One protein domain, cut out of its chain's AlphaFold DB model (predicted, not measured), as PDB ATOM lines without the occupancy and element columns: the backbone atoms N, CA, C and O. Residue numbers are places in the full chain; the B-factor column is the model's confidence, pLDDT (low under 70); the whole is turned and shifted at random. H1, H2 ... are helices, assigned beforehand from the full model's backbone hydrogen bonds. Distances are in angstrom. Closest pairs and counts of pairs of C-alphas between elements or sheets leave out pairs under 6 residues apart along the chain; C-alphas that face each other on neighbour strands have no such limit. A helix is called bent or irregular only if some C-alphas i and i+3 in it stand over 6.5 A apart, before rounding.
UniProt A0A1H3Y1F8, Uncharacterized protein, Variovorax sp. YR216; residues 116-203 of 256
ATOM      1  N   GLY A 116     -35.160  47.995 -48.750       89.88
ATOM      2  CA  GLY A 116     -34.824  46.624 -49.152       89.88
ATOM      3  C   GLY A 116     -34.085  46.513 -50.487       89.88
ATOM      4  O   GLY A 116     -33.034  45.885 -50.553       89.88
ATOM      5  N   TRP A 117     -34.563  47.193 -51.531       91.44
ATOM      6  CA  TRP A 117     -33.877  47.198 -52.830       91.44
ATOM      7  C   TRP A 117     -32.515  47.890 -52.793       91.44
ATOM      8  O   TRP A 117     -31.570  47.403 -53.406       91.44
ATOM      9  N   ALA A 118     -32.382  48.987 -52.044       92.12
ATOM     10  CA  ALA A 118     -31.096  49.655 -51.869       92.12
ATOM     11  C   ALA A 118     -30.085  48.743 -51.159       92.12
ATOM     12  O   ALA A 118     -28.924  48.715 -51.554       92.12
ATOM     13  N   LEU A 119     -30.530  47.955 -50.174       87.88
ATOM     14  CA  LEU A 119     -29.687  46.973 -49.486       87.88
ATOM     15  C   LEU A 119     -29.268  45.826 -50.411       87.88
ATOM     16  O   LEU A 119     -28.107  45.437 -50.401       87.88
ATOM     17  N   VAL A 120     -30.171  45.326 -51.261       89.69
ATOM     18  CA  VAL A 120     -29.828  44.301 -52.262       89.69
ATOM     19  C   VAL A 120     -28.766  44.818 -53.231       89.69
ATOM     20  O   VAL A 120     -27.761  44.147 -53.451       89.69
ATOM     21  N   PHE A 121     -28.941  46.026 -53.778       91.38
ATOM     22  CA  PHE A 121     -27.935  46.626 -54.658       91.38
ATOM     23  C   PHE A 121     -26.634  46.965 -53.925       91.38
ATOM     24  O   PHE A 121     -25.571  46.888 -54.535       91.38
ATOM     25  N   GLN A 122     -26.691  47.303 -52.634       90.56
ATOM     26  CA  GLN A 122     -25.504  47.516 -51.809       90.56
ATOM     27  C   GLN A 122     -24.713  46.218 -51.641       90.56
ATOM     28  O   GLN A 122     -23.520  46.212 -51.923       90.56
ATOM     29  N   GLU A 123     -25.351  45.129 -51.210       88.00
ATOM     30  CA  GLU A 123     -24.680  43.836 -51.031       88.00
ATOM     31  C   GLU A 123     -24.182  43.278 -52.368       88.00
ATOM     32  O   GLU A 123     -23.069  42.761 -52.455       88.00
ATOM     33  N   PHE A 124     -24.952  43.459 -53.445       88.00
ATOM     34  CA  PHE A 124     -24.507  43.098 -54.787       88.00
ATOM     35  C   PHE A 124     -23.305  43.934 -55.232       88.00
ATOM     36  O   PHE A 124     -22.331  43.385 -55.731       88.00
ATOM     37  N   GLY A 125     -23.339  45.253 -55.033       87.75
ATOM     38  CA  GLY A 125     -22.223  46.144 -55.348       87.75
ATOM     39  C   GLY A 125     -20.985  45.850 -54.503       87.75
ATOM     40  O   GLY A 125     -19.872  45.919 -55.014       87.75
ATOM     41  N   HIS A 126     -21.167  45.460 -53.242       84.44
ATOM     42  CA  HIS A 126     -20.093  45.032 -52.350       84.44
ATOM     43  C   HIS A 126     -19.448  43.730 -52.842       84.44
ATOM     44  O   HIS A 126     -18.239  43.690 -53.072       84.44
ATOM     45  N   ALA A 127     -20.253  42.699 -53.112       84.69
ATOM     46  CA  ALA A 127     -19.769  41.406 -53.595       84.69
ATOM     47  C   ALA A 127     -19.165  41.491 -55.006       84.69
ATOM     48  O   ALA A 127     -18.035  41.061 -55.243       84.69
ATOM     49  N   PHE A 128     -19.898  42.080 -55.952       86.94
ATOM     50  CA  PHE A 128     -19.462  42.208 -57.337       86.94
ATOM     51  C   PHE A 128     -18.333  43.223 -57.485       86.94
ATOM     52  O   PHE A 128     -17.409  42.975 -58.244       86.94
ATOM     53  N   GLY A 129     -18.348  44.334 -56.746       87.88
ATOM     54  CA  GLY A 129     -17.258  45.311 -56.755       87.88
ATOM     55  C   GLY A 129     -15.947  44.702 -56.265       87.88
ATOM     56  O   GLY A 129     -14.902  44.891 -56.891       87.88
ATOM     57  N   THR A 130     -16.004  43.887 -55.210       87.88
ATOM     58  CA  THR A 130     -14.839  43.135 -54.722       87.88
ATOM     59  C   THR A 130     -14.334  42.140 -55.772       87.88
ATOM     60  O   THR A 130     -13.129  42.051 -56.004       87.88
ATOM     61  N   LEU A 131     -15.232  41.446 -56.476       87.50
ATOM     62  CA  LEU A 131     -14.854  40.499 -57.529       87.50
ATOM     63  C   LEU A 131     -14.341  41.180 -58.809       87.50
ATOM     64  O   LEU A 131     -13.397  40.699 -59.424       87.50
ATOM     65  N   ALA A 132     -14.953  42.285 -59.224       89.31
ATOM     66  CA  ALA A 132     -14.661  42.963 -60.483       89.31
ATOM     67  C   ALA A 132     -13.443  43.889 -60.390       89.31
ATOM     68  O   ALA A 132     -12.778  44.120 -61.396       89.31
ATOM     69  N   LEU A 133     -13.144  44.427 -59.204       89.25
ATOM     70  CA  LEU A 133     -12.026  45.350 -58.994       89.25
ATOM     71  C   LEU A 133     -10.959  44.748 -58.080       89.25
ATOM     72  O   LEU A 133      -9.777  44.766 -58.421       89.25
ATOM     73  N   GLY A 134     -11.367  44.194 -56.938       88.81
ATOM     74  CA  GLY A 134     -10.452  43.660 -55.929       88.81
ATOM     75  C   GLY A 134      -9.655  42.456 -56.427       88.81
ATOM     76  O   GLY A 134      -8.430  42.448 -56.317       88.81
ATOM     77  N   LEU A 135     -10.326  41.468 -57.027       91.81
ATOM     78  CA  LEU A 135      -9.660  40.256 -57.517       91.81
ATOM     79  C   LEU A 135      -8.681  40.538 -58.673       91.81
ATOM     80  O   LEU A 135      -7.524  40.132 -58.554       91.81
ATOM     81  N   PRO A 136      -9.045  41.268 -59.749       90.69
ATOM     82  CA  PRO A 136      -8.092  41.614 -60.801       90.69
ATOM     83  C   PRO A 136      -6.902  42.417 -60.284       90.69
ATOM     84  O   PRO A 136      -5.770  42.135 -60.664       90.69
ATOM     85  N   LEU A 137      -7.131  43.376 -59.380       91.31
ATOM     86  CA  LEU A 137      -6.049  44.158 -58.787       91.31
ATOM     87  C   LEU A 137      -5.094  43.278 -57.969       91.31
ATOM     88  O   LEU A 137      -3.879  43.412 -58.098       91.31
ATOM     89  N   ALA A 138      -5.621  42.348 -57.172       90.44
ATOM     90  CA  ALA A 138      -4.802  41.405 -56.416       90.44
ATOM     91  C   ALA A 138      -3.964  40.508 -57.346       90.44
ATOM     92  O   ALA A 138      -2.761  40.343 -57.129       90.44
ATOM     93  N   LEU A 139      -4.563  40.007 -58.432       91.94
ATOM     94  CA  LEU A 139      -3.862  39.205 -59.436       91.94
ATOM     95  C   LEU A 139      -2.768  40.006 -60.161       91.94
ATOM     96  O   LEU A 139      -1.676  39.477 -60.372       91.94
ATOM     97  N   LEU A 140      -3.020  41.279 -60.494       93.75
ATOM     98  CA  LEU A 140      -2.026  42.183 -61.096       93.75
ATOM     99  C   LEU A 140      -0.822  42.422 -60.178       93.75
ATOM    100  O   LEU A 140       0.304  42.523 -60.655       93.75
ATOM    101  N   LEU A 141      -1.040  42.454 -58.862       91.81
ATOM    102  CA  LEU A 141       0.023  42.540 -57.855       91.81
ATOM    103  C   LEU A 141       0.765  41.206 -57.639       91.81
ATOM    104  O   LEU A 141       1.622  41.108 -56.762       91.81
ATOM    105  N   GLY A 142       0.449  40.170 -58.423       90.50
ATOM    106  CA  GLY A 142       1.071  38.848 -58.339       90.50
ATOM    107  C   GLY A 142       0.518  37.967 -57.217       90.50
ATOM    108  O   GLY A 142       1.044  36.877 -56.982       90.50
ATOM    109  N   ILE A 143      -0.547  38.404 -56.539       91.19
ATOM    110  CA  ILE A 143      -1.203  37.664 -55.463       91.19
ATOM    111  C   ILE A 143      -2.168  36.675 -56.112       91.19
ATOM    112  O   ILE A 143      -3.198  37.068 -56.646       91.19
ATOM    113  N   LYS A 144      -1.825  35.384 -56.106       92.06
ATOM    114  CA  LYS A 144      -2.582  34.354 -56.833       92.06
ATOM    115  C   LYS A 144      -3.646  33.709 -55.948       92.06
ATOM    116  O   LYS A 144      -4.793  34.134 -55.923       92.06
ATOM    117  N   ARG A 145      -3.270  32.672 -55.203       94.56
ATOM    118  CA  ARG A 145      -4.217  31.875 -54.410       94.56
ATOM    119  C   ARG A 145      -4.690  32.619 -53.163       94.56
ATOM    120  O   ARG A 145      -5.848  32.512 -52.784       94.56
ATOM    121  N   GLU A 146      -3.825  33.437 -52.576       92.50
ATOM    122  CA  GLU A 146      -4.167  34.327 -51.471       92.50
ATOM    123  C   GLU A 146      -5.275  35.321 -51.860       92.50
ATOM    124  O   GLU A 146      -6.091  35.672 -51.013       92.50
ATOM    125  N   ALA A 147      -5.363  35.729 -53.133       92.12
ATOM    126  CA  ALA A 147      -6.403  36.648 -53.588       92.12
ATOM    127  C   ALA A 147      -7.796  36.028 -53.460       92.12
ATOM    128  O   ALA A 147      -8.715  36.707 -53.031       92.12
ATOM    129  N   VAL A 148      -7.937  34.726 -53.728       90.19
ATOM    130  CA  VAL A 148      -9.214  34.008 -53.583       90.19
ATOM    131  C   VAL A 148      -9.742  34.102 -52.151       90.19
ATOM    132  O   VAL A 148     -10.929  34.333 -51.948       90.19
ATOM    133  N   GLY A 149      -8.855  33.950 -51.163       88.31
ATOM    134  CA  GLY A 149      -9.214  34.115 -49.756       88.31
ATOM    135  C   GLY A 149      -9.480  35.569 -49.381       88.31
ATOM    136  O   GLY A 149     -10.443  35.837 -48.676       88.31
ATOM    137  N   ALA A 150      -8.653  36.497 -49.871       89.12
ATOM    138  CA  ALA A 150      -8.727  37.917 -49.528       89.12
ATOM    139  C   ALA A 150      -9.873  38.684 -50.214       89.12
ATOM    140  O   ALA A 150     -10.178  39.810 -49.833       89.12
ATOM    141  N   THR A 151     -10.470  38.116 -51.264       89.19
ATOM    142  CA  THR A 151     -11.636  38.683 -51.956       89.19
ATOM    143  C   THR A 151     -12.912  37.914 -51.646       89.19
ATOM    144  O   THR A 151     -13.912  38.054 -52.355       89.19
ATOM    145  N   PHE A 152     -12.905  37.082 -50.605       85.06
ATOM    146  CA  PHE A 152     -14.096  36.383 -50.155       85.06
ATOM    147  C   PHE A 152     -14.925  37.332 -49.276       85.06
ATOM    148  O   PHE A 152     -14.943  37.219 -48.055       85.06
ATOM    149  N   SER A 153     -15.595  38.258 -49.980       63.78
ATOM    150  CA  SER A 153     -16.235  39.552 -49.651       63.78
ATOM    151  C   SER A 153     -16.956  39.764 -48.304       63.78
ATOM    152  O   SER A 153     -17.455  40.860 -48.053       63.78
ATOM    153  N   VAL A 154     -17.035  38.780 -47.417       64.44
ATOM    154  CA  VAL A 154     -17.575  38.917 -46.059       64.44
ATOM    155  C   VAL A 154     -16.539  38.358 -45.085       64.44
ATOM    156  O   VAL A 154     -16.796  37.350 -44.442       64.44
ATOM    157  N   GLY A 155     -15.346  38.965 -45.007       63.12
ATOM    158  CA  GLY A 155     -14.231  38.575 -44.126       63.12
ATOM    159  C   GLY A 155     -14.597  38.554 -42.635       63.12
ATOM    160  O   GLY A 155     -14.201  39.414 -41.855       63.12
ATOM    161  N   ARG A 156     -15.406  37.574 -42.246       75.75
ATOM    162  CA  ARG A 156     -16.025  37.350 -40.945       75.75
ATOM    163  C   ARG A 156     -15.958  35.868 -40.603       75.75
ATOM    164  O   ARG A 156     -15.465  35.042 -41.369       75.75
ATOM    165  N   GLU A 157     -16.485  35.535 -39.438       79.06
ATOM    166  CA  GLU A 157     -16.380  34.227 -38.806       79.06
ATOM    167  C   GLU A 157     -16.901  33.100 -39.718       79.06
ATOM    168  O   GLU A 157     -16.224  32.089 -39.884       79.06
ATOM    169  N   GLY A 158     -18.035  33.306 -40.400       79.06
ATOM    170  CA  GLY A 158     -18.572  32.326 -41.356       79.06
ATOM    171  C   GLY A 158     -17.648  32.066 -42.550       79.06
ATOM    172  O   GLY A 158     -17.453  30.921 -42.951       79.06
ATOM    173  N   ASN A 159     -17.006  33.106 -43.077       81.00
ATOM    174  CA  ASN A 159     -16.126  32.976 -44.234       81.00
ATOM    175  C   ASN A 159     -14.794  32.306 -43.885       81.00
ATOM    176  O   ASN A 159     -14.280  31.514 -44.676       81.00
ATOM    177  N   LEU A 160     -14.267  32.571 -42.686       85.94
ATOM    178  CA  LEU A 160     -13.084  31.886 -42.163       85.94
ATOM    179  C   LEU A 160     -13.329  30.382 -42.009       85.94
ATOM    180  O   LEU A 160     -12.456  29.592 -42.364       85.94
ATOM    181  N   VAL A 161     -14.515  29.986 -41.536       86.88
ATOM    182  CA  VAL A 161     -14.897  28.571 -41.430       86.88
ATOM    183  C   VAL A 161     -14.965  27.927 -42.812       86.88
ATOM    184  O   VAL A 161     -14.309  26.914 -43.029       86.88
ATOM    185  N   ILE A 162     -15.653  28.547 -43.775       88.50
ATOM    186  CA  ILE A 162     -15.783  28.006 -45.141       88.50
ATOM    187  C   ILE A 162     -14.413  27.823 -45.809       88.50
ATOM    188  O   ILE A 162     -14.143  26.781 -46.408       88.50
ATOM    189  N   ILE A 163     -13.523  28.816 -45.710       89.88
ATOM    190  CA  ILE A 163     -12.165  28.711 -46.264       89.88
ATOM    191  C   ILE A 163     -11.344  27.662 -45.504       89.88
ATOM    192  O   ILE A 163     -10.611  26.890 -46.125       89.88
ATOM    193  N   GLY A 164     -11.483  27.605 -44.180       87.06
ATOM    194  CA  GLY A 164     -10.829  26.614 -43.334       87.06
ATOM    195  C   GLY A 164     -11.222  25.180 -43.687       87.06
ATOM    196  O   GLY A 164     -10.340  24.338 -43.820       87.06
ATOM    197  N   GLU A 165     -12.508  24.912 -43.905       91.56
ATOM    198  CA  GLU A 165     -13.018  23.588 -44.286       91.56
ATOM    199  C   GLU A 165     -12.640  23.211 -45.721       91.56
ATOM    200  O   GLU A 165     -12.291  22.063 -45.992       91.56
ATOM    201  N   LYS A 166     -12.675  24.177 -46.648       93.69
ATOM    202  CA  LYS A 166     -12.450  23.911 -48.074       93.69
ATOM    203  C   LYS A 166     -10.974  23.849 -48.472       93.69
ATOM    204  O   LYS A 166     -10.614  23.061 -49.343       93.69
ATOM    205  N   TYR A 167     -10.131  24.696 -47.884       90.94
ATOM    206  CA  TYR A 167      -8.724  24.854 -48.276       90.94
ATOM    207  C   TYR A 167      -7.741  24.608 -47.125       90.94
ATOM    208  O   TYR A 167      -6.563  24.355 -47.375       90.94
ATOM    209  N   GLY A 168      -8.191  24.671 -45.870       90.75
ATOM    210  CA  GLY A 168      -7.332  24.635 -44.687       90.75
ATOM    211  C   GLY A 168      -6.740  26.005 -44.360       90.75
ATOM    212  O   GLY A 168      -6.288  26.735 -45.240       90.75
ATOM    213  N   MET A 169      -6.669  26.368 -43.077       89.44
ATOM    214  CA  MET A 169      -6.180  27.696 -42.659       89.44
ATOM    215  C   MET A 169      -4.688  27.940 -42.938       89.44
ATOM    216  O   MET A 169      -4.258  29.087 -43.024       89.44
ATOM    217  N   ALA A 170      -3.897  26.879 -43.117       89.69
ATOM    218  CA  ALA A 170      -2.486  26.978 -43.498       89.69
ATOM    219  C   ALA A 170      -2.270  27.190 -45.010       89.69
ATOM    220  O   ALA A 170      -1.148  27.444 -45.452       89.69
ATOM    221  N   SER A 171      -3.327  27.078 -45.818       93.12
ATOM    222  CA  SER A 171      -3.245  27.276 -47.264       93.12
ATOM    223  C   SER A 171      -2.993  28.745 -47.635       93.12
ATOM    224  O   SER A 171      -3.214  29.649 -46.825       93.12
ATOM    225  N   PRO A 172      -2.534  29.019 -48.868       93.56
ATOM    226  CA  PRO A 172      -2.564  30.364 -49.436       93.56
ATOM    227  C   PRO A 172      -3.920  31.072 -49.286       93.56
ATOM    228  O   PRO A 172      -3.957  32.225 -48.872       93.56
ATOM    229  N   GLU A 173      -5.032  30.386 -49.540       92.69
ATOM    230  CA  GLU A 173      -6.387  30.925 -49.394       92.69
ATOM    231  C   GLU A 173      -6.676  31.298 -47.929       92.69
ATOM    232  O   GLU A 173      -7.141  32.401 -47.644       92.69
ATOM    233  N   GLY A 174      -6.303  30.420 -46.992       89.25
ATOM    234  CA  GLY A 174      -6.391  30.661 -45.549       89.25
ATOM    235  C   GLY A 174      -5.583  31.881 -45.095       89.25
ATOM    236  O   GLY A 174      -6.075  32.722 -44.342       89.25
ATOM    237  N   ARG A 175      -4.355  32.038 -45.606       91.50
ATOM    238  CA  ARG A 175      -3.526  33.228 -45.347       91.50
ATOM    239  C   ARG A 175      -4.151  34.496 -45.929       91.50
ATOM    240  O   ARG A 175      -4.099  35.537 -45.281       91.50
ATOM    241  N   GLY A 176      -4.754  34.400 -47.113       90.50
ATOM    242  CA  GLY A 176      -5.461  35.493 -47.777       90.50
ATOM    243  C   GLY A 176      -6.637  36.030 -46.965       90.50
ATOM    244  O   GLY A 176      -6.681  37.221 -46.667       90.50
ATOM    245  N   VAL A 177      -7.545  35.147 -46.534       90.50
ATOM    246  CA  VAL A 177      -8.728  35.546 -45.748       90.50
ATOM    247  C   VAL A 177      -8.343  36.094 -44.367       90.50
ATOM    248  O   VAL A 177      -8.953  37.041 -43.876       90.50
ATOM    249  N   LEU A 178      -7.279  35.569 -43.744       88.00
ATOM    250  CA  LEU A 178      -6.750  36.124 -42.493       88.00
ATOM    251  C   LEU A 178      -6.132  37.511 -42.692       88.00
ATOM    252  O   LEU A 178      -6.312  38.392 -41.849       88.00
ATOM    253  N   ALA A 179      -5.405  37.713 -43.794       87.06
ATOM    254  CA  ALA A 179      -4.833  39.008 -44.127       87.06
ATOM    255  C   ALA A 179      -5.935  40.052 -44.349       87.06
ATOM    256  O   ALA A 179      -5.853  41.137 -43.772       87.06
ATOM    257  N   GLU A 180      -6.984  39.718 -45.105       87.94
ATOM    258  CA  GLU A 180      -8.174  40.563 -45.273       87.94
ATOM    259  C   GLU A 180      -8.845  40.859 -43.927       87.94
ATOM    260  O   GLU A 180      -9.073  42.022 -43.613       87.94
ATOM    261  N   TYR A 181      -9.104  39.849 -43.092       84.25
ATOM    262  CA  TYR A 181      -9.772  40.028 -41.796       84.25
ATOM    263  C   TYR A 181      -9.042  41.041 -40.897       84.25
ATOM    264  O   TYR A 181      -9.641  41.966 -40.334       84.25
ATOM    265  N   ILE A 182      -7.718  40.896 -40.785       78.94
ATOM    266  CA  ILE A 182      -6.882  41.754 -39.937       78.94
ATOM    267  C   ILE A 182      -6.767  43.156 -40.544       78.94
ATOM    268  O   ILE A 182      -7.003  44.156 -39.863       78.94
ATOM    269  N   THR A 183      -6.404  43.246 -41.825       82.31
ATOM    270  CA  THR A 183      -6.175  44.540 -42.482       82.31
ATOM    271  C   THR A 183      -7.472  45.308 -42.695       82.31
ATOM    272  O   THR A 183      -7.495  46.511 -42.461       82.31
ATOM    273  N   GLY A 184      -8.565  44.634 -43.045       79.00
ATOM    274  CA  GLY A 184      -9.896  45.209 -43.218       79.00
ATOM    275  C   GLY A 184     -10.456  45.797 -41.927       79.00
ATOM    276  O   GLY A 184     -11.041  46.876 -41.954       79.00
ATOM    277  N   THR A 185     -10.188  45.179 -40.774       74.38
ATOM    278  CA  THR A 185     -10.572  45.751 -39.472       74.38
ATOM    279  C   THR A 185      -9.849  47.076 -39.200       74.38
ATOM    280  O   THR A 185     -10.455  48.036 -38.723       74.38
ATOM    281  N   VAL A 186      -8.559  47.160 -39.538       70.94
ATOM    282  CA  VAL A 186      -7.729  48.344 -39.267       70.94
ATOM    283  C   VAL A 186      -7.946  49.446 -40.308       70.94
ATOM    284  O   VAL A 186      -8.252  50.589 -39.965       70.94
ATOM    285  N   LEU A 187      -7.804  49.111 -41.588       78.06
ATOM    286  CA  LEU A 187      -7.913  50.049 -42.702       78.06
ATOM    287  C   LEU A 187      -9.366  50.409 -43.008       78.06
ATOM    288  O   LEU A 187      -9.635  51.555 -43.356       78.06
ATOM    289  N   GLY A 188     -10.309  49.480 -42.835       74.31
ATOM    290  CA  GLY A 188     -11.733  49.740 -43.035       74.31
ATOM    291  C   GLY A 188     -12.269  50.780 -42.054       74.31
ATOM    292  O   GLY A 188     -12.965  51.705 -42.466       74.31
ATOM    293  N   ALA A 189     -11.873  50.712 -40.778       69.75
ATOM    294  CA  ALA A 189     -12.232  51.733 -39.790       69.75
ATOM    295  C   ALA A 189     -11.724  53.130 -40.195       69.75
ATOM    296  O   ALA A 189     -12.462  54.115 -40.110       69.75
ATOM    297  N   LEU A 190     -10.485  53.212 -40.693       69.62
ATOM    298  CA  LEU A 190      -9.905  54.457 -41.195       69.62
ATOM    299  C   LEU A 190     -10.619  54.953 -42.465       69.62
ATOM    300  O   LEU A 190     -10.931  56.138 -42.579       69.62
ATOM    301  N   PHE A 191     -10.919  54.053 -43.400       72.12
ATOM    302  CA  PHE A 191     -11.590  54.366 -44.661       72.12
ATOM    303  C   PHE A 191     -13.016  54.885 -44.445       72.12
ATOM    304  O   PHE A 191     -13.386  55.920 -45.001       72.12
ATOM    305  N   ILE A 192     -13.801  54.237 -43.579       69.38
ATOM    306  CA  ILE A 192     -15.151  54.695 -43.219       69.38
ATOM    307  C   ILE A 192     -15.103  56.057 -42.522       69.38
ATOM    308  O   ILE A 192     -15.938  56.911 -42.821       69.38
ATOM    309  N   ALA A 193     -14.113  56.315 -41.662       65.50
ATOM    310  CA  ALA A 193     -13.935  57.635 -41.051       65.50
ATOM    311  C   ALA A 193     -13.699  58.742 -42.101       65.50
ATOM    312  O   ALA A 193     -14.172  59.870 -41.933       65.50
ATOM    313  N   VAL A 194     -13.018  58.425 -43.206       67.12
ATOM    314  CA  VAL A 194     -12.811  59.348 -44.335       67.12
ATOM    315  C   VAL A 194     -14.071  59.487 -45.201       67.12
ATOM    316  O   VAL A 194     -14.432  60.610 -45.551       67.12
ATOM    317  N   LEU A 195     -14.777  58.394 -45.513       66.06
ATOM    318  CA  LEU A 195     -15.977  58.418 -46.365       66.06
ATOM    319  C   LEU A 195     -17.212  59.029 -45.695       66.06
ATOM    320  O   LEU A 195     -17.936  59.800 -46.327       66.06
ATOM    321  N   ALA A 196     -17.474  58.708 -44.423       64.00
ATOM    322  CA  ALA A 196     -18.630  59.229 -43.682       64.00
ATOM    323  C   ALA A 196     -18.670  60.765 -43.702       64.00
ATOM    324  O   ALA A 196     -19.724  61.398 -43.743       64.00
ATOM    325  N   ARG A 197     -17.487  61.367 -43.752       57.28
ATOM    326  CA  ARG A 197     -17.280  62.798 -43.865       57.28
ATOM    327  C   ARG A 197     -17.670  63.369 -45.237       57.28
ATOM    328  O   ARG A 197     -18.247  64.454 -45.274       57.28
ATOM    329  N   ASP A 198     -17.399  62.684 -46.347       55.50
ATOM    330  CA  ASP A 198     -17.796  63.182 -47.672       55.50
ATOM    331  C   ASP A 198     -19.316  63.194 -47.853       55.50
ATOM    332  O   ASP A 198     -19.861  64.112 -48.466       55.50
ATOM    333  N   ARG A 199     -20.032  62.262 -47.214       55.31
ATOM    334  CA  ARG A 199     -21.499  62.232 -47.253       55.31
ATOM    335  C   ARG A 199     -22.160  63.345 -46.430       55.31
ATOM    336  O   ARG A 199     -23.225  63.826 -46.810       55.31
ATOM    337  N   LEU A 200     -21.510  63.822 -45.366       52.25
ATOM    338  CA  LEU A 200     -21.982  64.960 -44.563       52.25
ATOM    339  C   LEU A 200     -21.840  66.319 -45.273       52.25
ATOM    340  O   LEU A 200     -22.435  67.295 -44.829       52.25
ATOM    341  N   ARG A 201     -21.100  66.400 -46.389       49.41
ATOM    342  CA  ARG A 201     -20.966  67.628 -47.200       49.41
ATOM    343  C   ARG A 201     -22.152  67.894 -48.129       49.41
ATOM    344  O   ARG A 201     -22.324  69.026 -48.563       49.41
ATOM    345  N   GLY A 202     -22.940  66.867 -48.454       47.81
ATOM    346  CA  GLY A 202     -24.080  66.966 -49.375       47.81
ATOM    347  C   GLY A 202     -25.443  67.095 -48.693       47.81
ATOM    348  O   GLY A 202     -26.448  67.252 -49.380       47.81
ATOM    349  N   ALA A 203     -25.507  67.008 -47.360       47.50
ATOM    350  CA  ALA A 203     -26.755  67.190 -46.632       47.50
ATOM    351  C   ALA A 203     -27.039  68.696 -46.506       47.50
ATOM    352  O   ALA A 203     -26.269  69.392 -45.837       47.50
TER     353      ALA A 203
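AT A GLANCE: This is residues 116 to 203 of the 256 residues of an uncharacterized protein of Variovorax sp. YR216 (UniProt A0A1H3Y1F8). Two long helices, H1 and H4, reach out from a small helical head, in which short H2 packs between the last part of H1 and the first part of H4, while H3 packs on that same first part of H4. The two long helices stay apart, and the free stretches stick out as arms: residues 116 to 122 of H1, and residues 186 to 203, of which 186 to 199 belong to H4. The printed part has 88 residues with four named helices in the order H1, H2, H3, H4 and no named strand; the class is all helix. The whole is only just loose, close to compact, with a radius of gyration of the C-alphas of 14.6 A, and its outline is elongated, spanning 47 by 28 by 23 A.

IN THESE COORDINATES: H1 is residues 116 to 140, 35.2 A long, beginning at C-alpha 116 at (-34.824, 46.624, -49.152). It is neither bent nor irregular, but only just: C-alphas 132 and 135 are 6.4 A apart. H2 is residues 145 to 150, with C-alpha 145 at (-4.217, 31.875, -54.410) and a length of 9.0 A. H3 is residues 157 to 167, 15.4 A long. H4, the longest helix, is residues 172 to 199, 37.1 A from first to last C-alpha, with a kink of 44 degrees near residue 187; C-alpha 199 is at (-21.499, 62.232, -47.253).

HOW THE PARTS SIT: H1 touches H2 with residues 135 to 139 alone, and the closest C-alphas, of Ala 138 and Ala 147, are 5.8 A apart. These two helices form a hairpin at a shallow tilt of 30 degrees, opposite ways. H2 touches residues 172 to 180 of H4 alone, at a steep tilt of 40 degrees, the same way; the closest C-alphas, of Glu 146 and Gly 176, are 4.1 A apart. H2 and H3 are close but not clearly touching, the closest C-alphas being those of Gly 149 and Ile 163 at 7.1 A. H3 and H4 form a second hairpin, opposite ways at a shallow tilt of 30 degrees; H4 touches H3 with residues 173 to 178 alone, and the closest C-alphas, of Ile 163 and Gly 174, are 6.1 A apart. H1 is apart from both H3 and H4. In H3 every O i to N i+4 pair is within hydrogen-bond range, against 19 of 21 in H1, 1 of 2 in H2 and 20 of 24 in H4.

THE WHOLE: The two C-alphas farthest apart, of Ala 170 and Ala 203, are 47.1 A apart. Without the stretches that stand free, the body has 63 residues and spans 27 by 25 by 21 A. The printed part has no cut; the links H1 to H2 and H3 to H4 are tight, and H2 to H3 is short. The mean pLDDT of the printed part is 82.3, and residues 153 to 155, 189 to 190 and 192 to 203 are under 70.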